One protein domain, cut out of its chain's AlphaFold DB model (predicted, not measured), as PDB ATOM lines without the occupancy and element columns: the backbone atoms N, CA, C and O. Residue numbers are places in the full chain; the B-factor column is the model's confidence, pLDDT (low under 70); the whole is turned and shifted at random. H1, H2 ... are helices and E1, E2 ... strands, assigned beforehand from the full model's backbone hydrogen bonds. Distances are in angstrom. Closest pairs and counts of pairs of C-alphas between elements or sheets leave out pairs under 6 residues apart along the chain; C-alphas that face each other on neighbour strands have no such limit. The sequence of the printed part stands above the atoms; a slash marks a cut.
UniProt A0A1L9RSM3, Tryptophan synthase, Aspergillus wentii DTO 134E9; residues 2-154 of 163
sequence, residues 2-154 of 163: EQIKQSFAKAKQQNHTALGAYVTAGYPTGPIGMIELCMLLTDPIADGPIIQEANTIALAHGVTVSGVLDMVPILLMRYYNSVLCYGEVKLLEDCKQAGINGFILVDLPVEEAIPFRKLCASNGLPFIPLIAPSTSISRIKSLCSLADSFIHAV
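AT A GLANCE: This is residues 2 to 154 of the 163 residues of the protein "Tryptophan synthase" of Aspergillus wentii DTO 134E9 (UniProt A0A1L9RSM3). A small, twisted sheet of four short parallel strands makes the core, and the helices H2, H3, H5 and H6 are set round it in an open arc, with H5 and H6 side by side. H1 and H7 lie farthest out, H1 before the first strand and H7 after a long link from H6. The printed part has 153 residues, with seven named helices and four named strands in the order H1 E1 E2 H2 H3 E3 H4 H5 E4 H6 H7; the sheet's order is E1 E2 E3 E4, all parallel. The class is mixed, helices and strands. The whole is compact, with a radius of gyration of the C-alphas of 15.4 A, and its C-alphas span 43 by 38 by 32 A.

HOW THE PARTS SIT: The sheet joins E1, residues 21 to 24, E2, residues 35 to 38, E3, residues 75 to 78, and E4, residues 103 to 105; E1 and E4 are its edge strands. From edge to edge the strands' lines turn by 68 degrees. N 23 and O 36 are 3.0 A apart between E1 and E2, N 37 and O 75 are 3.0 A apart between E2 and E3, and N 104 and O 76 are 2.8 A apart between E3 and E4, each within hydrogen-bond range. H2, residues 49 to 60, is on the sheet but only grazes it, with residues 51 to 58; its closest C-alphas to E1 are those of Ala 54 and Thr 24, 6.4 A. H3, residues 65 to 69, also only grazes the sheet, with residues 68 to 69. E2, H2, H3 and E3 form a strand-helix-strand unit, two parallel neighbour strands with helices between them along the chain. A second runs E3, H4, H5, E4, with a right-handed crossover; H4 is residues 80 to 86 and H5 residues 88 to 97. H4 and H5 are close but not clearly touching, about perpendicular at 79 degrees, with C-alphas 83 and 91 the closest at 7.1 A. H5 and H6, residues 114 to 123, touch at a shallow tilt of 30 degrees, the same way; their closest C-alphas, of Leu 92 and Asn 123, are 6.8 A apart. H1, residues 2 to 13, and H7, residues 137 to 146, touch no helix and are not on the sheet. In all seven helices every O i to N i+4 pair is within hydrogen-bond range.

IN THESE COORDINATES: H1 begins at C-alpha 2 (366.324, 618.042, 439.878) and is 16.2 A long; H2 is 16.3 A. E3 starts at C-alpha 75 (360.197, 619.297, 429.325) and is 9.9 A long; E1 is 10.0 A. H5 and H7 are each 14.5 A and H6 is 14.4 A. H7 ends at C-alpha 146 (349.139, 616.774, 442.863).

THE WHOLE: The two C-alphas farthest apart, of His 61 and Ser 138, are 44.0 A apart. The printed part has no cut. The link from H6 to H7 is long, with 13 residues, and in it residues 130 to 131 pair in parallel with residues 152 to 153. The mean pLDDT of the printed part is 70.5; 69 residues are under 70, among them residues 10 to 48 and 58 to 74.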
ATOM      1  N   GLU A   2     365.343 617.209 439.150       66.81
ATOM      2  CA  GLU A   2     366.324 618.042 439.878       66.81
ATOM      3  C   GLU A   2     366.777 619.298 439.116       66.81
ATOM      4  O   GLU A   2     366.827 620.371 439.706       66.81
ATOM      5  N   GLN A   3     367.006 619.215 437.802       67.69
ATOM      6  CA  GLN A   3     367.395 620.377 436.990       67.69
ATOM      7  C   GLN A   3     366.353 621.507 437.016       67.69
ATOM      8  O   GLN A   3     366.711 622.663 437.209       67.69
ATOM      9  N   ILE A   4     365.058 621.189 436.908       68.88
ATOM     10  CA  ILE A   4     363.974 622.185 436.970       68.88
ATOM     11  C   ILE A   4     363.946 622.862 438.348       68.88
ATOM     12  O   ILE A   4     363.880 624.089 438.445       68.88
ATOM     13  N   LYS A   5     364.041 622.072 439.426       71.69
ATOM     14  CA  LYS A   5     364.067 622.600 440.798       71.69
ATOM     15  C   LYS A   5     365.293 623.482 441.042       71.69
ATOM     16  O   LYS A   5     365.160 624.548 441.639       71.69
ATOM     17  N   GLN A   6     366.460 623.081 440.541       70.88
ATOM     18  CA  GLN A   6     367.694 623.867 440.614       70.88
ATOM     19  C   GLN A   6     367.578 625.186 439.845       70.88
ATOM     20  O   GLN A   6     367.996 626.222 440.359       70.88
ATOM     21  N   SER A   7     366.953 625.184 438.667       66.88
ATOM     22  CA  SER A   7     366.700 626.407 437.901       66.88
ATOM     23  C   SER A   7     365.778 627.378 438.636       66.88
ATOM     24  O   SER A   7     366.095 628.565 438.725       66.88
ATOM     25  N   PHE A   8     364.693 626.889 439.245       67.56
ATOM     26  CA  PHE A   8     363.842 627.726 440.098       67.56
ATOM     27  C   PHE A   8     364.580 628.235 441.341       67.56
ATOM     28  O   PHE A   8     364.435 629.402 441.708       67.56
ATOM     29  N   ALA A   9     365.398 627.395 441.982       70.56
ATOM     30  CA  ALA A   9     366.182 627.787 443.150       70.56
ATOM     31  C   ALA A   9     367.208 628.880 442.811       70.56
ATOM     32  O   ALA A   9     367.325 629.859 443.549       70.56
ATOM     33  N   LYS A  10     367.899 628.752 441.673       63.22
ATOM     34  CA  LYS A  10     368.847 629.753 441.167       63.22
ATOM     35  C   LYS A  10     368.148 631.075 440.851       63.22
ATOM     36  O   LYS A  10     368.613 632.121 441.292       63.22
ATOM     37  N   ALA A  11     366.997 631.015 440.179       59.31
ATOM     38  CA  ALA A  11     366.193 632.195 439.877       59.31
ATOM     39  C   ALA A  11     365.748 632.937 441.142       59.31
ATOM     40  O   ALA A  11     365.917 634.151 441.264       59.31
ATOM     41  N   LYS A  12     365.296 632.179 442.147       67.25
ATOM     42  CA  LYS A  12     364.927 632.713 443.458       67.25
ATOM     43  C   LYS A  12     366.111 633.359 444.184       67.25
ATOM     44  O   LYS A  12     365.948 634.439 444.740       67.25
ATOM     45  N   GLN A  13     367.291 632.732 444.179       69.69
ATOM     46  CA  GLN A  13     368.501 633.297 444.798       69.69
ATOM     47  C   GLN A  13     368.935 634.613 444.147       69.69
ATOM     48  O   GLN A  13     369.430 635.505 444.826       69.69
ATOM     49  N   GLN A  14     368.737 634.735 442.838       60.59
ATOM     50  CA  GLN A  14     369.115 635.910 442.058       60.59
ATOM     51  C   GLN A  14     367.981 636.945 441.945       60.59
ATOM     52  O   GLN A  14     368.118 637.928 441.223       60.59
ATOM     53  N   ASN A  15     366.876 636.735 442.670       67.50
ATOM     54  CA  ASN A  15     365.691 637.592 442.687       67.50
ATOM     55  C   ASN A  15     365.130 637.894 441.281       67.50
ATOM     56  O   ASN A  15     364.665 639.000 441.007       67.50
ATOM     57  N   HIS A  16     365.196 636.904 440.385       47.34
ATOM     58  CA  HIS A  16     364.693 636.995 439.018       47.34
ATOM     59  C   HIS A  16     363.654 635.905 438.734       47.34
ATOM     60  O   HIS A  16     363.595 634.867 439.394       47.34
ATOM     61  N   THR A  17     362.836 636.118 437.708       49.34
ATOM     62  CA  THR A  17     361.879 635.119 437.218       49.34
ATOM     63  C   THR A  17     362.598 634.093 436.342       49.34
ATOM     64  O   THR A  17     363.468 634.454 435.550       49.34
ATOM     65  N   ALA A  18     362.265 632.809 436.478       54.75
ATOM     66  CA  ALA A  18     362.728 631.788 435.541       54.75
ATOM     67  C   ALA A  18     361.959 631.928 434.218       54.75
ATOM     68  O   ALA A  18     360.730 631.971 434.227       54.75
ATOM     69  N   LEU A  19     362.677 632.003 433.097       53.69
ATOM     70  CA  LEU A  19     362.090 632.056 431.759       53.69
ATOM     71  C   LEU A  19     362.217 630.680 431.100       53.69
ATOM     72  O   LEU A  19     363.330 630.178 430.939       53.69
ATOM     73  N   GLY A  20     361.085 630.087 430.728       61.03
ATOM     74  CA  GLY A  20     361.031 628.931 429.838       61.03
ATOM     75  C   GLY A  20     360.811 629.396 428.404       61.03
ATOM     76  O   GLY A  20     359.991 630.285 428.171       61.03
ATOM     77  N   ALA A  21     361.552 628.823 427.456       60.00
ATOM     78  CA  ALA A  21     361.292 629.020 426.037       60.00
ATOM     79  C   ALA A  21     360.514 627.815 425.502       60.00
ATOM     80  O   ALA A  21     360.970 626.679 425.638       60.00
ATOM     81  N   TYR A  22     359.365 628.091 424.888       66.44
ATOM     82  CA  TYR A  22     358.614 627.113 424.115       66.44
ATOM     83  C   TYR A  22     359.147 627.102 422.685       66.44
ATOM     84  O   TYR A  22     359.192 628.148 422.030       66.44
ATOM     85  N   VAL A  23     359.562 625.931 422.213       66.12
ATOM     86  CA  VAL A  23     360.096 625.753 420.861       66.12
ATOM     87  C   VAL A  23     359.496 624.495 420.255       66.12
ATOM     88  O   VAL A  23     359.439 623.443 420.892       66.12
ATOM     89  N   THR A  24     359.063 624.591 419.003       66.25
ATOM     90  CA  THR A  24     358.696 623.413 418.226       66.25
ATOM     91  C   THR A  24     359.973 622.680 417.844       66.25
ATOM     92  O   THR A  24     360.864 623.249 417.217       66.25
ATOM     93  N   ALA A  25     360.093 621.410 418.218       64.00
ATOM     94  CA  ALA A  25     361.288 620.653 417.879       64.00
ATOM     95  C   ALA A  25     361.532 620.656 416.359       64.00
ATOM     96  O   ALA A  25     360.637 620.340 415.577       64.00
ATOM     97  N   GLY A  26     362.743 621.044 415.951       60.12
ATOM     98  CA  GLY A  26     363.095 621.246 414.544       60.12
ATOM     99  C   GLY A  26     362.828 622.647 413.977       60.12
ATOM    100  O   GLY A  26     363.114 622.863 412.800       60.12
ATOM    101  N   TYR A  27     362.328 623.603 414.774       53.56
ATOM    102  CA  TYR A  27     362.131 624.990 414.342       53.56
ATOM    103  C   TYR A  27     362.179 626.025 415.492       53.56
ATOM    104  O   TYR A  27     361.361 625.954 416.409       53.56
ATOM    105  N   PRO A  28     363.039 627.064 415.425       55.72
ATOM    106  CA  PRO A  28     364.118 627.273 414.457       55.72
ATOM    107  C   PRO A  28     365.320 626.354 414.743       55.72
ATOM    108  O   PRO A  28     365.529 625.910 415.869       55.72
ATOM    109  N   THR A  29     366.148 626.078 413.734       55.12
ATOM    110  CA  THR A  29     367.379 625.281 413.885       55.12
ATOM    111  C   THR A  29     368.479 626.110 414.566       55.12
ATOM    112  O   THR A  29     369.357 626.655 413.897       55.12
ATOM    113  N   GLY A  30     368.425 626.268 415.890       49.25
ATOM    114  CA  GLY A  30     369.435 626.996 416.668       49.25
ATOM    115  C   GLY A  30     369.527 626.522 418.126       49.25
ATOM    116  O   GLY A  30     368.588 625.904 418.622       49.25
ATOM    117  N   PRO A  31     370.650 626.777 418.825       39.84
ATOM    118  CA  PRO A  31     370.825 626.385 420.222       39.84
ATOM    119  C   PRO A  31     369.996 627.290 421.144       39.84
ATOM    120  O   PRO A  31     370.153 628.511 421.132       39.84
ATOM    121  N   ILE A  32     369.112 626.701 421.950       43.19
ATOM    122  CA  ILE A  32     368.205 627.413 422.866       43.19
ATOM    123  C   ILE A  32     368.364 626.813 424.279       43.19
ATOM    124  O   ILE A  32     368.702 625.643 424.404       43.19
ATOM    125  N   GLY A  33     368.214 627.639 425.330       44.81
ATOM    126  CA  GLY A  33     368.491 627.334 426.752       44.81
ATOM    127  C   GLY A  33     367.578 626.286 427.414       44.81
ATOM    128  O   GLY A  33     367.471 625.178 426.922       44.81
ATOM    129  N   MET A  34     366.953 626.565 428.574       42.38
ATOM    130  CA  MET A  34     365.973 625.621 429.156       42.38
ATOM    131  C   MET A  34     364.784 625.473 428.197       42.38
ATOM    132  O   MET A  34     363.989 626.408 428.076       42.38
ATOM    133  N   ILE A  35     364.678 624.324 427.522       54.56
ATOM    134  CA  ILE A  35     363.693 624.118 426.457       54.56
ATOM    135  C   ILE A  35     362.473 623.356 426.975       54.56
ATOM    136  O   ILE A  35     362.581 622.229 427.473       54.56
ATOM    137  N   GLU A  36     361.309 623.981 426.820       52.84
ATOM    138  CA  GLU A  36     360.032 623.291 426.683       52.84
ATOM    139  C   GLU A  36     359.892 622.955 425.193       52.84
ATOM    140  O   GLU A  36     359.618 623.830 424.371       52.84
ATOM    141  N   LEU A  37     360.194 621.705 424.821       53.19
ATOM    142  CA  LEU A  37     360.043 621.255 423.437       53.19
ATOM    143  C   LEU A  37     358.635 620.714 423.261       53.19
ATOM    144  O   LEU A  37     358.239 619.731 423.897       53.19
ATOM    145  N   CYS A  38     357.886 621.341 422.364       50.97
ATOM    146  CA  CYS A  38     356.643 620.764 421.903       50.97
ATOM    147  C   CYS A  38     356.939 619.783 420.786       50.97
ATOM    148  O   CYS A  38     357.708 620.063 419.858       50.97
ATOM    149  N   MET A  39     356.334 618.608 420.901       51.09
ATOM    150  CA  MET A  39     356.444 617.612 419.858       51.09
ATOM    151  C   MET A  39     355.435 617.895 418.750       51.09
ATOM    152  O   MET A  39     354.298 618.280 419.019       51.09
ATOM    153  N   LEU A  40     355.884 617.679 417.519       48.16
ATOM    154  CA  LEU A  40     355.154 617.961 416.291       48.16
ATOM    155  C   LEU A  40     353.823 617.241 416.219       48.16
ATOM    156  O   LEU A  40     353.702 616.089 416.643       48.16
ATOM    157  N   LEU A  41     352.851 617.922 415.622       53.50
ATOM    158  CA  LEU A  41     351.493 617.430 415.529       53.50
ATOM    159  C   LEU A  41     350.866 617.746 414.175       53.50
ATOM    160  O   LEU A  41     351.099 618.812 413.610       53.50
ATOM    161  N   THR A  42     350.029 616.823 413.709       41.19
ATOM    162  CA  THR A  42     349.168 616.985 412.535       41.19
ATOM    163  C   THR A  42     347.899 617.796 412.821       41.19
ATOM    164  O   THR A  42     347.441 618.479 411.915       41.19
ATOM    165  N   ASP A  43     347.368 617.790 414.058       52.31
ATOM    166  CA  ASP A  43     346.072 618.420 414.412       52.31
ATOM    167  C   ASP A  43     346.116 619.291 415.695       52.31
ATOM    168  O   ASP A  43     345.561 618.918 416.735       52.31
ATOM    169  N   PRO A  44     346.831 620.432 415.685       56.31
ATOM    170  CA  PRO A  44     347.140 621.216 416.892       56.31
ATOM    171  C   PRO A  44     345.993 622.134 417.346       56.31
ATOM    172  O   PRO A  44     346.016 623.347 417.154       56.31
ATOM    173  N   ILE A  45     344.974 621.542 417.976       57.97
ATOM    174  CA  ILE A  45     343.722 622.218 418.379       57.97
ATOM    175  C   ILE A  45     343.928 623.301 419.458       57.97
ATOM    176  O   ILE A  45     343.170 624.267 419.514       57.97
ATOM    177  N   ALA A  46     344.935 623.153 420.318       60.75
ATOM    178  CA  ALA A  46     345.267 624.094 421.389       60.75
ATOM    179  C   ALA A  46     346.393 625.076 421.016       60.75
ATOM    180  O   ALA A  46     346.756 625.919 421.839       60.75
ATOM    181  N   ASP A  47     346.929 625.008 419.794       67.50
ATOM    182  CA  ASP A  47     348.018 625.875 419.349       67.50
ATOM    183  C   ASP A  47     347.530 626.931 418.358       67.50
ATOM    184  O   ASP A  47     346.647 626.703 417.533       67.50
ATOM    185  N   GLY A  48     348.077 628.133 418.480       68.31
ATOM    186  CA  GLY A  48     347.759 629.287 417.652       68.31
ATOM    187  C   GLY A  48     348.504 629.249 416.323       68.31
ATOM    188  O   GLY A  48     349.456 628.481 416.173       68.31
ATOM    189  N   PRO A  49     348.109 630.091 415.354       70.00
ATOM    190  CA  PRO A  49     348.545 629.992 413.957       70.00
ATOM    191  C   PRO A  49     350.072 629.953 413.791       70.00
ATOM    192  O   PRO A  49     350.572 629.150 413.012       70.00
ATOM    193  N   ILE A  50     350.815 630.726 414.591       72.69
ATOM    194  CA  ILE A  50     352.289 630.744 414.577       72.69
ATOM    195  C   ILE A  50     352.885 629.372 414.940       72.69
ATOM    196  O   ILE A  50     353.843 628.914 414.320       72.69
ATOM    197  N   ILE A  51     352.326 628.697 415.946       68.38
ATOM    198  CA  ILE A  51     352.800 627.379 416.385       68.38
ATOM    199  C   ILE A  51     352.351 626.297 415.394       68.38
ATOM    200  O   ILE A  51     353.116 625.377 415.106       68.38
ATOM    201  N   GLN A  52     351.149 626.417 414.820       69.69
ATOM    202  CA  GLN A  52     350.692 625.508 413.764       69.69
ATOM    203  C   GLN A  52     351.596 625.582 412.524       69.69
ATOM    204  O   GLN A  52     351.951 624.551 411.948       69.69
ATOM    205  N   GLU A  53     352.018 626.788 412.139       75.06
ATOM    206  CA  GLU A  53     352.958 627.009 411.038       75.06
ATOM    207  C   GLU A  53     354.335 626.409 411.350       75.06
ATOM    208  O   GLU A  53     354.876 625.657 410.537       75.06
ATOM    209  N   ALA A  54     354.863 626.631 412.559       66.62
ATOM    210  CA  ALA A  54     356.106 626.005 413.010       66.62
ATOM    211  C   ALA A  54     356.032 624.465 412.978       66.62
ATOM    212  O   ALA A  54     356.961 623.814 412.494       66.62
ATOM    213  N   ASN A  55     354.914 623.880 413.429       66.75
ATOM    214  CA  ASN A  55     354.667 622.437 413.357       66.75
ATOM    215  C   ASN A  55     354.644 621.942 411.907       66.75
ATOM    216  O   ASN A  55     355.278 620.937 411.594       66.75
ATOM    217  N   THR A  56     353.973 622.665 411.009       69.75
ATOM    218  CA  THR A  56     353.908 622.329 409.579       69.75
ATOM    219  C   THR A  56     355.299 622.335 408.940       69.75
ATOM    220  O   THR A  56     355.659 621.389 408.240       69.75
ATOM    221  N   ILE A  57     356.112 623.358 409.218       70.06
ATOM    222  CA  ILE A  57     357.480 623.475 408.694       70.06
ATOM    223  C   ILE A  57     358.365 622.340 409.219       70.06
ATOM    224  O   ILE A  57     359.073 621.690 408.452       70.06
ATOM    225  N   ALA A  58     358.320 622.062 410.519       63.19
ATOM    226  CA  ALA A  58     359.150 621.019 411.106       63.19
ATOM    227  C   ALA A  58     358.716 619.600 410.679       63.19
ATOM    228  O   ALA A  58     359.576 618.743 410.459       63.19
ATOM    229  N   LEU A  59     357.418 619.364 410.448       65.50
ATOM    230  CA  LEU A  59     356.933 618.141 409.796       65.50
ATOM    231  C   LEU A  59     357.441 618.026 408.352       65.50
ATOM    232  O   LEU A  59     357.887 616.950 407.952       65.50
ATOM    233  N   ALA A  60     357.440 619.120 407.583       67.19
ATOM    234  CA  ALA A  60     357.997 619.143 406.228       67.19
ATOM    235  C   ALA A  60     359.512 618.859 406.205       67.19
ATOM    236  O   ALA A  60     360.019 618.285 405.242       67.19
ATOM    237  N   HIS A  61     360.231 619.187 407.283       63.22
ATOM    238  CA  HIS A  61     361.640 618.829 407.475       63.22
ATOM    239  C   HIS A  61     361.864 617.382 407.957       63.22
ATOM    240  O   HIS A  61     363.003 616.997 408.219       63.22
ATOM    241  N   GLY A  62     360.813 616.563 408.069       61.78
ATOM    242  CA  GLY A  62     360.923 615.147 408.428       61.78
ATOM    243  C   GLY A  62     361.315 614.906 409.886       61.78
ATOM    244  O   GLY A  62     361.844 613.845 410.220       61.78
ATOM    245  N   VAL A  63     361.089 615.884 410.763       60.19
ATOM    246  CA  VAL A  63     361.415 615.759 412.183       60.19
ATOM    247  C   VAL A  63     360.491 614.717 412.818       60.19
ATOM    248  O   VAL A  63     359.273 614.726 412.640       60.19
ATOM    249  N   THR A  64     361.087 613.792 413.565       62.94
ATOM    250  CA  THR A  64     360.386 612.673 414.204       62.94
ATOM    251  C   THR A  64     360.484 612.767 415.717       62.94
ATOM    252  O   THR A  64     361.375 613.427 416.244       62.94
ATOM    253  N   VAL A  65     359.615 612.034 416.421       60.78
ATOM    254  CA  VAL A  65     359.677 611.870 417.883       60.78
ATOM    255  C   VAL A  65     361.093 611.523 418.347       60.78
ATOM    256  O   VAL A  65     361.605 612.177 419.245       60.78
ATOM    257  N   SER A  66     361.745 610.560 417.689       62.62
ATOM    258  CA  SER A  66     363.124 610.162 417.998       62.62
ATOM    259  C   SER A  66     364.097 611.336 417.878       62.62
ATOM    260  O   SER A  66     364.871 611.577 418.794       62.62
ATOM    261  N   GLY A  67     364.001 612.116 416.798       59.25
ATOM    262  CA  GLY A  67     364.862 613.281 416.593       59.25
ATOM    263  C   GLY A  67     364.648 614.391 417.627       59.25
ATOM    264  O   GLY A  67     365.585 615.114 417.939       59.25
ATOM    265  N   VAL A  68     363.443 614.516 418.196       60.84
ATOM    266  CA  VAL A  68     363.182 615.444 419.313       60.84
ATOM    267  C   VAL A  68     363.854 614.967 420.598       60.84
ATOM    268  O   VAL A  68     364.393 615.778 421.348       60.84
ATOM    269  N   LEU A  69     363.820 613.661 420.860       58.56
ATOM    270  CA  LEU A  69     364.444 613.069 422.043       58.56
ATOM    271  C   LEU A  69     365.972 613.249 422.019       58.56
ATOM    272  O   LEU A  69     366.562 613.524 423.061       58.56
ATOM    273  N   ASP A  70     366.589 613.228 420.836       57.28
ATOM    274  CA  ASP A  70     368.025 613.487 420.657       57.28
ATOM    275  C   ASP A  70     368.434 614.947 420.963       57.28
ATOM    276  O   ASP A  70     369.607 615.226 421.214       57.28
ATOM    277  N   MET A  71     367.486 615.896 420.981       52.81
ATOM    278  CA  MET A  71     367.745 617.327 421.231       52.81
ATOM    279  C   MET A  71     367.857 617.699 422.726       52.81
ATOM    280  O   MET A  71     367.982 618.878 423.049       52.81
ATOM    281  N   VAL A  72     367.838 616.718 423.637       53.75
ATOM    282  CA  VAL A  72     367.908 616.882 425.107       53.75
ATOM    283  C   VAL A  72     366.854 617.868 425.666       53.75
ATOM    284  O   VAL A  72     367.199 618.892 426.266       53.75
ATOM    285  N   PRO A  73     365.542 617.598 425.499       57.34
ATOM    286  CA  PRO A  73     364.499 618.427 426.100       57.34
ATOM    287  C   PRO A  73     364.511 618.340 427.625       57.34
ATOM    288  O   PRO A  73     364.612 617.253 428.189       57.34
ATOM    289  N   ILE A  74     364.274 619.461 428.310       66.62
ATOM    290  CA  ILE A  74     364.025 619.438 429.760       66.62
ATOM    291  C   ILE A  74     362.564 619.056 430.025       66.62
ATOM    292  O   ILE A  74     362.279 618.288 430.945       66.62
ATOM    293  N   LEU A  75     361.634 619.545 429.204       70.19
ATOM    294  CA  LEU A  75     360.197 619.297 429.325       70.19
ATOM    295  C   LEU A  75     359.583 619.005 427.960       70.19
ATOM    296  O   LEU A  75     359.889 619.699 426.992       70.19
ATOM    297  N   LEU A  76     358.700 618.006 427.907       72.56
ATOM    298  CA  LEU A  76     357.910 617.706 426.717       72.56
ATOM    299  C   LEU A  76     356.460 618.154 426.896       72.56
ATOM    300  O   LEU A  76     355.764 617.659 427.782       72.56
ATOM    301  N   MET A  77     355.991 619.024 426.005       71.06
ATOM    302  CA  MET A  77     354.575 619.366 425.873       71.06
ATOM    303  C   MET A  77     353.974 618.557 424.716       71.06
ATOM    304  O   MET A  77     354.531 618.535 423.615       71.06
ATOM    305  N   ARG A  78     352.893 617.808 424.968       69.31
ATOM    306  CA  ARG A  78     352.271 616.911 423.976       69.31
ATOM    307  C   ARG A  78     350.751 616.861 424.102       69.31
ATOM    308  O   ARG A  78     350.178 617.193 425.134       69.31
ATOM    309  N   TYR A  79     350.130 616.347 423.049       73.25
ATOM    310  CA  TYR A  79     348.771 615.820 423.072       73.25
ATOM    311  C   TYR A  79     348.823 614.323 423.374       73.25
ATOM    312  O   TYR A  79     349.710 613.605 422.895       73.25
ATOM    313  N   TYR A  80     347.867 613.837 424.148       80.06
ATOM    314  CA  TYR A  80     347.785 612.463 424.607       80.06
ATOM    315  C   TYR A  80     347.584 611.488 423.453       80.06
ATOM    316  O   TYR A  80     348.174 610.412 423.464       80.06
ATOM    317  N   ASN A  81     346.888 611.887 422.384       78.75
ATOM    318  CA  ASN A  81     346.768 611.047 421.190       78.75
ATOM    319  C   ASN A  81     348.144 610.651 420.609       78.75
ATOM    320  O   ASN A  81     348.387 609.493 420.281       78.75
ATOM    321  N   SER A  82     349.103 611.583 420.583       71.06
ATOM    322  CA  SER A  82     350.472 611.301 420.119       71.06
ATOM    323  C   SER A  82     351.273 610.427 421.083       71.06
ATOM    324  O   SER A  82     352.254 609.789 420.691       71.06
ATOM    325  N   VAL A  83     350.906 610.422 422.365       81.88
ATOM    326  CA  VAL A  83     351.456 609.498 423.364       81.88
ATOM    327  C   VAL A  83     350.918 608.094 423.106       81.88
ATOM    328  O   VAL A  83     351.704 607.154 423.033       81.88
ATOM    329  N   LEU A  84     349.612 607.968 422.871       82.12
ATOM    330  CA  LEU A  84     348.961 606.695 422.574       82.12
ATOM    331  C   LEU A  84     349.497 606.058 421.286       82.12
ATOM    332  O   LEU A  84     349.854 604.883 421.303       82.12
ATOM    333  N   CYS A  85     349.631 606.825 420.197       79.19
ATOM    334  CA  CYS A  85     350.168 606.311 418.932       79.19
ATOM    335  C   CYS A  85     351.622 605.825 419.041       79.19
ATOM    336  O   CYS A  85     352.008 604.889 418.347       79.19
ATOM    337  N   TYR A  86     352.435 606.457 419.894       78.88
ATOM    338  CA  TYR A  86     353.828 606.055 420.119       78.88
ATOM    339  C   TYR A  86     353.958 604.879 421.102       78.88
ATOM    340  O   TYR A  86     354.912 604.104 421.031       78.88
ATOM    341  N   GLY A  87     352.983 604.742 422.002       85.50
ATOM    342  CA  GLY A  87     352.985 603.813 423.125       85.50
ATOM    343  C   GLY A  87     353.498 604.482 424.401       85.50
ATOM    344  O   GLY A  87     354.626 604.969 424.452       85.50
ATOM    345  N   GLU A  88     352.681 604.469 425.458       87.62
ATOM    346  CA  GLU A  88     352.975 605.147 426.730       87.62
ATOM    347  C   GLU A  88     354.253 604.626 427.400       87.62
ATOM    348  O   GLU A  88     355.103 605.411 427.810       87.62
ATOM    349  N   VAL A  89     354.409 603.301 427.488       87.75
ATOM    350  CA  VAL A  89     355.567 602.665 428.141       87.75
ATOM    351  C   VAL A  89     356.852 602.988 427.387       87.75
ATOM    352  O   VAL A  89     357.807 603.481 427.979       87.75
ATOM    353  N   LYS A  90     356.831 602.781 426.067       85.31
ATOM    354  CA  LYS A  90     357.972 603.046 425.192       85.31
ATOM    355  C   LYS A  90     358.391 604.515 425.254       85.31
ATOM    356  O   LYS A  90     359.568 604.811 425.415       85.31
ATOM    357  N   LEU A  91     357.421 605.434 425.214       85.00
ATOM    358  CA  LEU A  91     357.695 606.864 425.342       85.00
ATOM    359  C   LEU A  91     358.448 607.174 426.636       85.00
ATOM    360  O   LEU A  91     359.418 607.922 426.607       85.00
ATOM    361  N   LEU A  92     358.005 606.630 427.770       86.00
ATOM    362  CA  LEU A  92     358.627 606.909 429.064       86.00
ATOM    363  C   LEU A  92     360.051 606.355 429.154       86.00
ATOM    364  O   LEU A  92     360.921 607.028 429.707       86.00
ATOM    365  N   GLU A  93     360.304 605.172 428.598       85.94
ATOM    366  CA  GLU A  93     361.647 604.590 428.521       85.94
ATOM    367  C   GLU A  93     362.584 605.462 427.682       85.94
ATOM    368  O   GLU A  93     363.653 605.852 428.161       85.94
ATOM    369  N   ASP A  94     362.151 605.840 426.479       82.75
ATOM    370  CA  ASP A  94     362.946 606.656 425.563       82.75
ATOM    371  C   ASP A  94     363.171 608.067 426.140       82.75
ATOM    372  O   ASP A  94     364.277 608.606 426.095       82.75
ATOM    373  N   CYS A  95     362.160 608.643 426.799       82.06
ATOM    374  CA  CYS A  95     362.285 609.938 427.468       82.06
ATOM    375  C   CYS A  95     363.267 609.903 428.641       82.06
ATOM    376  O   CYS A  95     364.015 610.857 428.860       82.06
ATOM    377  N   LYS A  96     363.282 608.805 429.399       82.62
ATOM    378  CA  LYS A  96     364.227 608.615 430.499       82.62
ATOM    379  C   LYS A  96     365.661 608.496 429.985       82.62
ATOM    380  O   LYS A  96     366.558 609.074 430.593       82.62
ATOM    381  N   GLN A  97     365.873 607.789 428.873       81.19
ATOM    382  CA  GLN A  97     367.184 607.676 428.224       81.19
ATOM    383  C   GLN A  97     367.667 609.023 427.669       81.19
ATOM    384  O   GLN A  97     368.835 609.366 427.834       81.19
ATOM    385  N   ALA A  98     366.757 609.816 427.102       75.94
ATOM    386  CA  ALA A  98     367.028 611.158 426.582       75.94
ATOM    387  C   ALA A  98     367.266 612.230 427.668       75.94
ATOM    388  O   ALA A  98     367.653 613.355 427.357       75.94
ATOM    389  N   GLY A  99     367.035 611.911 428.947       76.44
ATOM    390  CA  GLY A  99     367.249 612.838 430.064       76.44
ATOM    391  C   GLY A  99     366.099 613.816 430.331       76.44
ATOM    392  O   GLY A  99     366.273 614.763 431.102       76.44
ATOM    393  N   ILE A 100     364.913 613.577 429.764       80.00
ATOM    394  CA  ILE A 100     363.736 614.436 429.946       80.00
ATOM    395  C   ILE A 100     363.302 614.474 431.411       80.00
ATOM    396  O   ILE A 100     363.414 613.500 432.159       80.00
ATOM    397  N   ASN A 101     362.813 615.629 431.867       75.62
ATOM    398  CA  ASN A 101     362.470 615.853 433.269       75.62
ATOM    399  C   ASN A 101     360.978 615.946 433.572       75.62
ATOM    400  O   ASN A 101     360.663 616.123 434.750       75.62
ATOM    401  N   GLY A 102     360.096 615.808 432.584       79.56
ATOM    402  CA  GLY A 102     358.654 615.733 432.798       79.56
ATOM    403  C   GLY A 102     357.827 615.968 431.540       79.56
ATOM    404  O   GLY A 102     358.365 616.268 430.471       79.56
ATOM    405  N   PHE A 103     356.511 615.858 431.711       80.81
ATOM    406  CA  PHE A 103     355.527 616.018 430.644       80.81
ATOM    407  C   PHE A 103     354.441 617.020 431.008       80.81
ATOM    408  O   PHE A 103     353.959 617.035 432.141       80.81
ATOM    409  N   ILE A 104     354.008 617.781 430.011       82.56
ATOM    410  CA  ILE A 104     352.785 618.579 430.024       82.56
ATOM    411  C   ILE A 104     351.881 617.996 428.939       82.56
ATOM    412  O   ILE A 104     352.253 617.987 427.767       82.56
ATOM    413  N   LEU A 105     350.711 617.477 429.324       81.56
ATOM    414  CA  LEU A 105     349.703 617.022 428.366       81.56
ATOM    415  C   LEU A 105     348.543 618.009 428.333       81.56
ATOM    416  O   LEU A 105     347.897 618.237 429.354       81.56
ATOM    417  N   VAL A 106     348.314 618.616 427.172       76.94
ATOM    418  CA  VAL A 106     347.385 619.754 427.026       76.94
ATOM    419  C   VAL A 106     345.921 619.341 426.938       76.94
ATOM    420  O   VAL A 106     345.035 620.106 427.303       76.94
ATOM    421  N   ASP A 107     345.676 618.127 426.466       79.00
ATOM    422  CA  ASP A 107     344.366 617.541 426.189       79.00
ATOM    423  C   ASP A 107     343.974 616.453 427.201       79.00
ATOM    424  O   ASP A 107     342.860 615.941 427.127       79.00
ATOM    425  N   LEU A 108     344.854 616.111 428.154       78.69
ATOM    426  CA  LEU A 108     344.592 615.092 429.171       78.69
ATOM    427  C   LEU A 108     344.252 615.735 430.527       78.69
ATOM    428  O   LEU A 108     345.159 616.157 431.258       78.69
ATOM    429  N   PRO A 109     342.965 615.795 430.917       78.00
ATOM    430  CA  PRO A 109     342.579 616.298 432.226       78.00
ATOM    431  C   PRO A 109     343.113 615.387 433.340       78.00
ATOM    432  O   PRO A 109     343.248 614.175 433.185       78.00
ATOM    433  N   VAL A 110     343.414 615.970 434.504       74.88
ATOM    434  CA  VAL A 110     344.087 615.262 435.610       74.88
ATOM    435  C   VAL A 110     343.280 614.080 436.148       74.88
ATOM    436  O   VAL A 110     343.867 613.114 436.639       74.88
ATOM    437  N   GLU A 111     341.955 614.144 436.043       79.56
ATOM    438  CA  GLU A 111     341.042 613.062 436.404       79.56
ATOM    439  C   GLU A 111     341.222 611.827 435.510       79.56
ATOM    440  O   GLU A 111     341.184 610.700 436.000       79.56
ATOM    441  N   GLU A 112     341.481 612.032 434.220       81.12
ATOM    442  CA  GLU A 112     341.729 610.962 433.247       81.12
ATOM    443  C   GLU A 112     343.206 610.559 433.213       81.12
ATOM    444  O   GLU A 112     343.536 609.415 432.916       81.12
ATOM    445  N   ALA A 113     344.104 611.460 433.620       82.12
ATOM    446  CA  ALA A 113     345.539 611.214 433.674       82.12
ATOM    447  C   ALA A 113     345.968 610.215 434.762       82.12
ATOM    448  O   ALA A 113     347.150 609.905 434.852       82.12
ATOM    449  N   ILE A 114     345.069 609.714 435.619       83.56
ATOM    450  CA  ILE A 114     345.426 608.839 436.753       83.56
ATOM    451  C   ILE A 114     346.276 607.620 436.329       83.56
ATOM    452  O   ILE A 114     347.297 607.378 436.982       83.56
ATOM    453  N   PRO A 115     345.926 606.848 435.277       84.88
ATOM    454  CA  PRO A 115     346.721 605.696 434.849       84.88
ATOM    455  C   PRO A 115     348.104 606.113 434.338       84.88
ATOM    456  O   PRO A 115     349.118 605.589 434.803       84.88
ATOM    457  N   PHE A 116     348.152 607.126 433.470       84.56
ATOM    458  CA  PHE A 116     349.397 607.645 432.910       84.56
ATOM    459  C   PHE A 116     350.311 608.242 433.989       84.56
ATOM    460  O   PHE A 116     351.515 608.006 433.998       84.56
ATOM    461  N   ARG A 117     349.744 608.944 434.977       83.69
ATOM    462  CA  ARG A 117     350.475 609.507 436.123       83.69
ATOM    463  C   ARG A 117     351.111 608.434 436.993       83.69
ATOM    464  O   ARG A 117     352.228 608.631 437.463       83.69
ATOM    465  N   LYS A 118     350.436 607.300 437.206       85.31
ATOM    466  CA  LYS A 118     351.036 606.160 437.917       85.31
ATOM    467  C   LYS A 118     352.239 605.618 437.150       85.31
ATOM    468  O   LYS A 118     353.284 605.395 437.751       85.31
ATOM    469  N   LEU A 119     352.113 605.480 435.832       85.81
ATOM    470  CA  LEU A 119     353.196 605.008 434.970       85.81
ATOM    471  C   LEU A 119     354.391 605.981 434.960       85.81
ATOM    472  O   LEU A 119     355.541 605.568 435.106       85.81
ATOM    473  N   CYS A 120     354.105 607.278 434.871       84.94
ATOM    474  CA  CYS A 120     355.049 608.382 435.020       84.94
ATOM    475  C   CYS A 120     355.809 608.318 436.357       84.94
ATOM    476  O   CYS A 120     357.043 608.322 436.377       84.94
ATOM    477  N   ALA A 121     355.084 608.165 437.471       83.62
ATOM    478  CA  ALA A 121     355.660 608.056 438.810       83.62
ATOM    479  C   ALA A 121     356.583 606.835 438.949       83.62
ATOM    480  O   ALA A 121     357.683 606.959 439.485       83.62
ATOM    481  N   SER A 122     356.192 605.678 438.404       84.31
ATOM    482  CA  SER A 122     357.033 604.472 438.382       84.31
ATOM    483  C   SER A 122     358.321 604.641 437.566       84.31
ATOM    484  O   SER A 122     359.312 603.971 437.846       84.31
ATOM    485  N   ASN A 123     358.335 605.552 436.589       81.75
ATOM    486  CA  ASN A 123     359.493 605.817 435.734       81.75
ATOM    487  C   ASN A 123     360.340 607.021 436.181       81.75
ATOM    488  O   ASN A 123     361.411 607.252 435.617       81.75
ATOM    489  N   GLY A 124     359.913 607.752 437.218       81.62
ATOM    490  CA  GLY A 124     360.600 608.948 437.716       81.62
ATOM    491  C   GLY A 124     360.433 610.180 436.819       81.62
ATOM    492  O   GLY A 124     361.220 611.123 436.919       81.62
ATOM    493  N   LEU A 125     359.421 610.176 435.949       83.38
ATOM    494  CA  LEU A 125     359.103 611.273 435.041       83.38
ATOM    495  C   LEU A 125     357.806 611.941 435.514       83.38
ATOM    496  O   LEU A 125     356.752 611.330 435.408       83.38
ATOM    497  N   PRO A 126     357.841 613.157 436.076       80.94
ATOM    498  CA  PRO A 126     356.658 613.808 436.620       80.94
ATOM    499  C   PRO A 126     355.704 614.278 435.527       80.94
ATOM    500  O   PRO A 126     356.107 614.705 434.442       80.94
ATOM    501  N   PHE A 127     354.428 614.287 435.888       82.94
ATOM    502  CA  PHE A 127     353.362 614.897 435.111       82.94
ATOM    503  C   PHE A 127     353.051 616.285 435.674       82.94
ATOM    504  O   PHE A 127     352.740 616.417 436.860       82.94
ATOM    505  N   ILE A 128     353.123 617.315 434.834       84.12
ATOM    506  CA  ILE A 128     352.864 618.702 435.222       84.12
ATOM    507  C   ILE A 128     351.421 619.056 434.867       84.12
ATOM    508  O   ILE A 128     351.063 619.063 433.687       84.12
ATOM    509  N   PRO A 129     350.577 619.349 435.870       80.31
ATOM    510  CA  PRO A 129     349.190 619.691 435.621       80.31
ATOM    511  C   PRO A 129     349.057 621.106 435.055       80.31
ATOM    512  O   PRO A 129     349.809 622.019 435.414       80.31
ATOM    513  N   LEU A 130     348.043 621.279 434.208       80.31
ATOM    514  CA  LEU A 130     347.677 622.547 433.594       80.31
ATOM    515  C   LEU A 130     346.451 623.152 434.297       80.31
ATOM    516  O   LEU A 130     345.489 622.446 434.605       80.31
ATOM    517  N   ILE A 131     346.482 624.462 434.549       80.06
ATOM    518  CA  ILE A 131     345.331 625.250 435.012       80.06
ATOM    519  C   ILE A 131     345.013 626.356 434.013       80.06
ATOM    520  O   ILE A 131     345.911 626.972 433.449       80.06
ATOM    521  N   ALA A 132     343.726 626.634 433.839       78.56
ATOM    522  CA  ALA A 132     343.210 627.713 433.000       78.56
ATOM    523  C   ALA A 132     342.450 628.767 433.827       78.56
ATOM    524  O   ALA A 132     342.029 628.451 434.942       78.56
ATOM    525  N   PRO A 133     342.188 629.983 433.303       74.06
ATOM    526  CA  PRO A 133     341.472 631.031 434.039       74.06
ATOM    527  C   PRO A 133     340.058 630.632 434.484       74.06
ATOM    528  O   PRO A 133     339.549 631.152 435.472       74.06
ATOM    529  N   SER A 134     339.427 629.685 433.783       78.25
ATOM    530  CA  SER A 134     338.128 629.102 434.149       78.25
ATOM    531  C   SER A 134     338.205 628.064 435.278       78.25
ATOM    532  O   SER A 134     337.174 627.580 435.745       78.25
ATOM    533  N   THR A 135     339.409 627.691 435.720       79.38
ATOM    534  CA  THR A 135     339.612 626.656 436.740       79.38
ATOM    535  C   THR A 135     339.186 627.190 438.100       79.38
ATOM    536  O   THR A 135     339.709 628.192 438.583       79.38
ATOM    537  N   SER A 136     338.244 626.506 438.747       83.88
ATOM    538  CA  SER A 136     337.763 626.904 440.070       83.88
ATOM    539  C   SER A 136     338.878 626.862 441.122       83.88
ATOM    540  O   SER A 136     339.778 626.024 441.074       83.88
ATOM    541  N   ILE A 137     338.787 627.722 442.141       84.00
ATOM    542  CA  ILE A 137     339.766 627.771 443.244       84.00
ATOM    543  C   ILE A 137     339.884 626.414 443.956       84.00
ATOM    544  O   ILE A 137     340.980 626.014 444.350       84.00
ATOM    545  N   SER A 138     338.772 625.688 444.117       83.06
ATOM    546  CA  SER A 138     338.785 624.339 444.697       83.06
ATOM    547  C   SER A 138     339.620 623.374 443.854       83.06
ATOM    548  O   SER A 138     340.450 622.654 444.404       83.06
ATOM    549  N   ARG A 139     339.474 623.424 442.527       80.56
ATOM    550  CA  ARG A 139     340.246 622.606 441.588       80.56
ATOM    551  C   ARG A 139     341.719 623.005 441.563       80.56
ATOM    552  O   ARG A 139     342.565 622.120 441.600       80.56
ATOM    553  N   ILE A 140     342.043 624.300 441.615       82.50
ATOM    554  CA  ILE A 140     343.434 624.772 441.741       82.50
ATOM    555  C   ILE A 140     344.091 624.169 442.988       82.50
ATOM    556  O   ILE A 140     345.185 623.624 442.889       82.50
ATOM    557  N   LYS A 141     343.421 624.190 444.149       82.81
ATOM    558  CA  LYS A 141     343.964 623.595 445.386       82.81
ATOM    559  C   LYS A 141     344.241 622.099 445.242       82.81
ATOM    560  O   LYS A 141     345.308 621.640 445.647       82.81
ATOM    561  N   SER A 142     343.313 621.351 444.646       81.75
ATOM    562  CA  SER A 142     343.512 619.925 444.369       81.75
ATOM    563  C   SER A 142     344.693 619.696 443.422       81.75
ATOM    564  O   SER A 142     345.534 618.844 443.690       81.75
ATOM    565  N   LEU A 143     344.825 620.496 442.366       80.75
ATOM    566  CA  LEU A 143     345.933 620.387 441.416       80.75
ATOM    567  C   LEU A 143     347.285 620.748 442.051       80.75
ATOM    568  O   LEU A 143     348.266 620.053 441.803       80.75
ATOM    569  N   CYS A 144     347.329 621.736 442.950       79.62
ATOM    570  CA  CYS A 144     348.515 622.054 443.753       79.62
ATOM    571  C   CYS A 144     348.977 620.891 444.628       79.62
ATOM    572  O   CYS A 144     350.178 620.677 444.738       79.62
ATOM    573  N   SER A 145     348.061 620.114 445.215       79.31
ATOM    574  CA  SER A 145     348.451 618.919 445.984       79.31
ATOM    575  C   SER A 145     348.994 617.772 445.127       79.31
ATOM    576  O   SER A 145     349.593 616.843 445.657       79.31
ATOM    577  N   LEU A 146     348.771 617.822 443.813       74.25
ATOM    578  CA  LEU A 146     349.139 616.774 442.863       74.25
ATOM    579  C   LEU A 146     350.377 617.125 442.028       74.25
ATOM    580  O   LEU A 146     350.898 616.242 441.346       74.25
ATOM    581  N   ALA A 147     350.806 618.387 442.044       72.81
ATOM    582  CA  ALA A 147     351.940 618.881 441.281       72.81
ATOM    583  C   ALA A 147     353.258 618.646 442.033       72.81
ATOM    584  O   ALA A 147     353.403 619.051 443.183       72.81
ATOM    585  N   ASP A 148     354.246 618.052 441.361       67.25
ATOM    586  CA  ASP A 148     355.538 617.727 441.985       67.25
ATOM    587  C   ASP A 148     356.539 618.897 442.012       67.25
ATOM    588  O   ASP A 148     357.442 618.935 442.852       67.25
ATOM    589  N   SER A 149     356.450 619.827 441.053       67.44
ATOM    590  CA  SER A 149     357.430 620.921 440.897       67.44
ATOM    591  C   SER A 149     356.787 622.271 440.624       67.44
ATOM    592  O   SER A 149     357.088 623.243 441.310       67.44
ATOM    593  N   PHE A 150     355.914 622.346 439.624       73.25
ATOM    594  CA  PHE A 150     355.180 623.558 439.284       73.25
ATOM    595  C   PHE A 150     353.866 623.189 438.594       73.25
ATOM    596  O   PHE A 150     353.643 622.030 438.243       73.25
ATOM    597  N   ILE A 151     353.001 624.184 438.427       78.31
ATOM    598  CA  ILE A 151     351.763 624.086 437.656       78.31
ATOM    599  C   ILE A 151     351.918 624.971 436.428       78.31
ATOM    600  O   ILE A 151     352.379 626.108 436.547       78.31
ATOM    601  N   HIS A 152     351.510 624.470 435.267       76.88
ATOM    602  CA  HIS A 152     351.455 625.271 434.055       76.88
ATOM    603  C   HIS A 152     350.139 626.064 434.035       76.88
ATOM    604  O   HIS A 152     349.060 625.482 433.969       76.88
ATOM    605  N   ALA A 153     350.207 627.393 434.137       75.06
ATOM    606  CA  ALA A 153     349.026 628.254 434.112       75.06
ATOM    607  C   ALA A 153     348.881 628.921 432.743       75.06
ATOM    608  O   ALA A 153     349.719 629.742 432.369       75.06
ATOM    609  N   VAL A 154     347.807 628.610 432.014       73.12
ATOM    610  CA  VAL A 154     347.510 629.295 430.750       73.12
ATOM    611  C   VAL A 154     346.858 630.649 431.027       73.12
ATOM    612  O   VAL A 154     345.976 630.779 431.876       73.12
TER     613      VAL A 154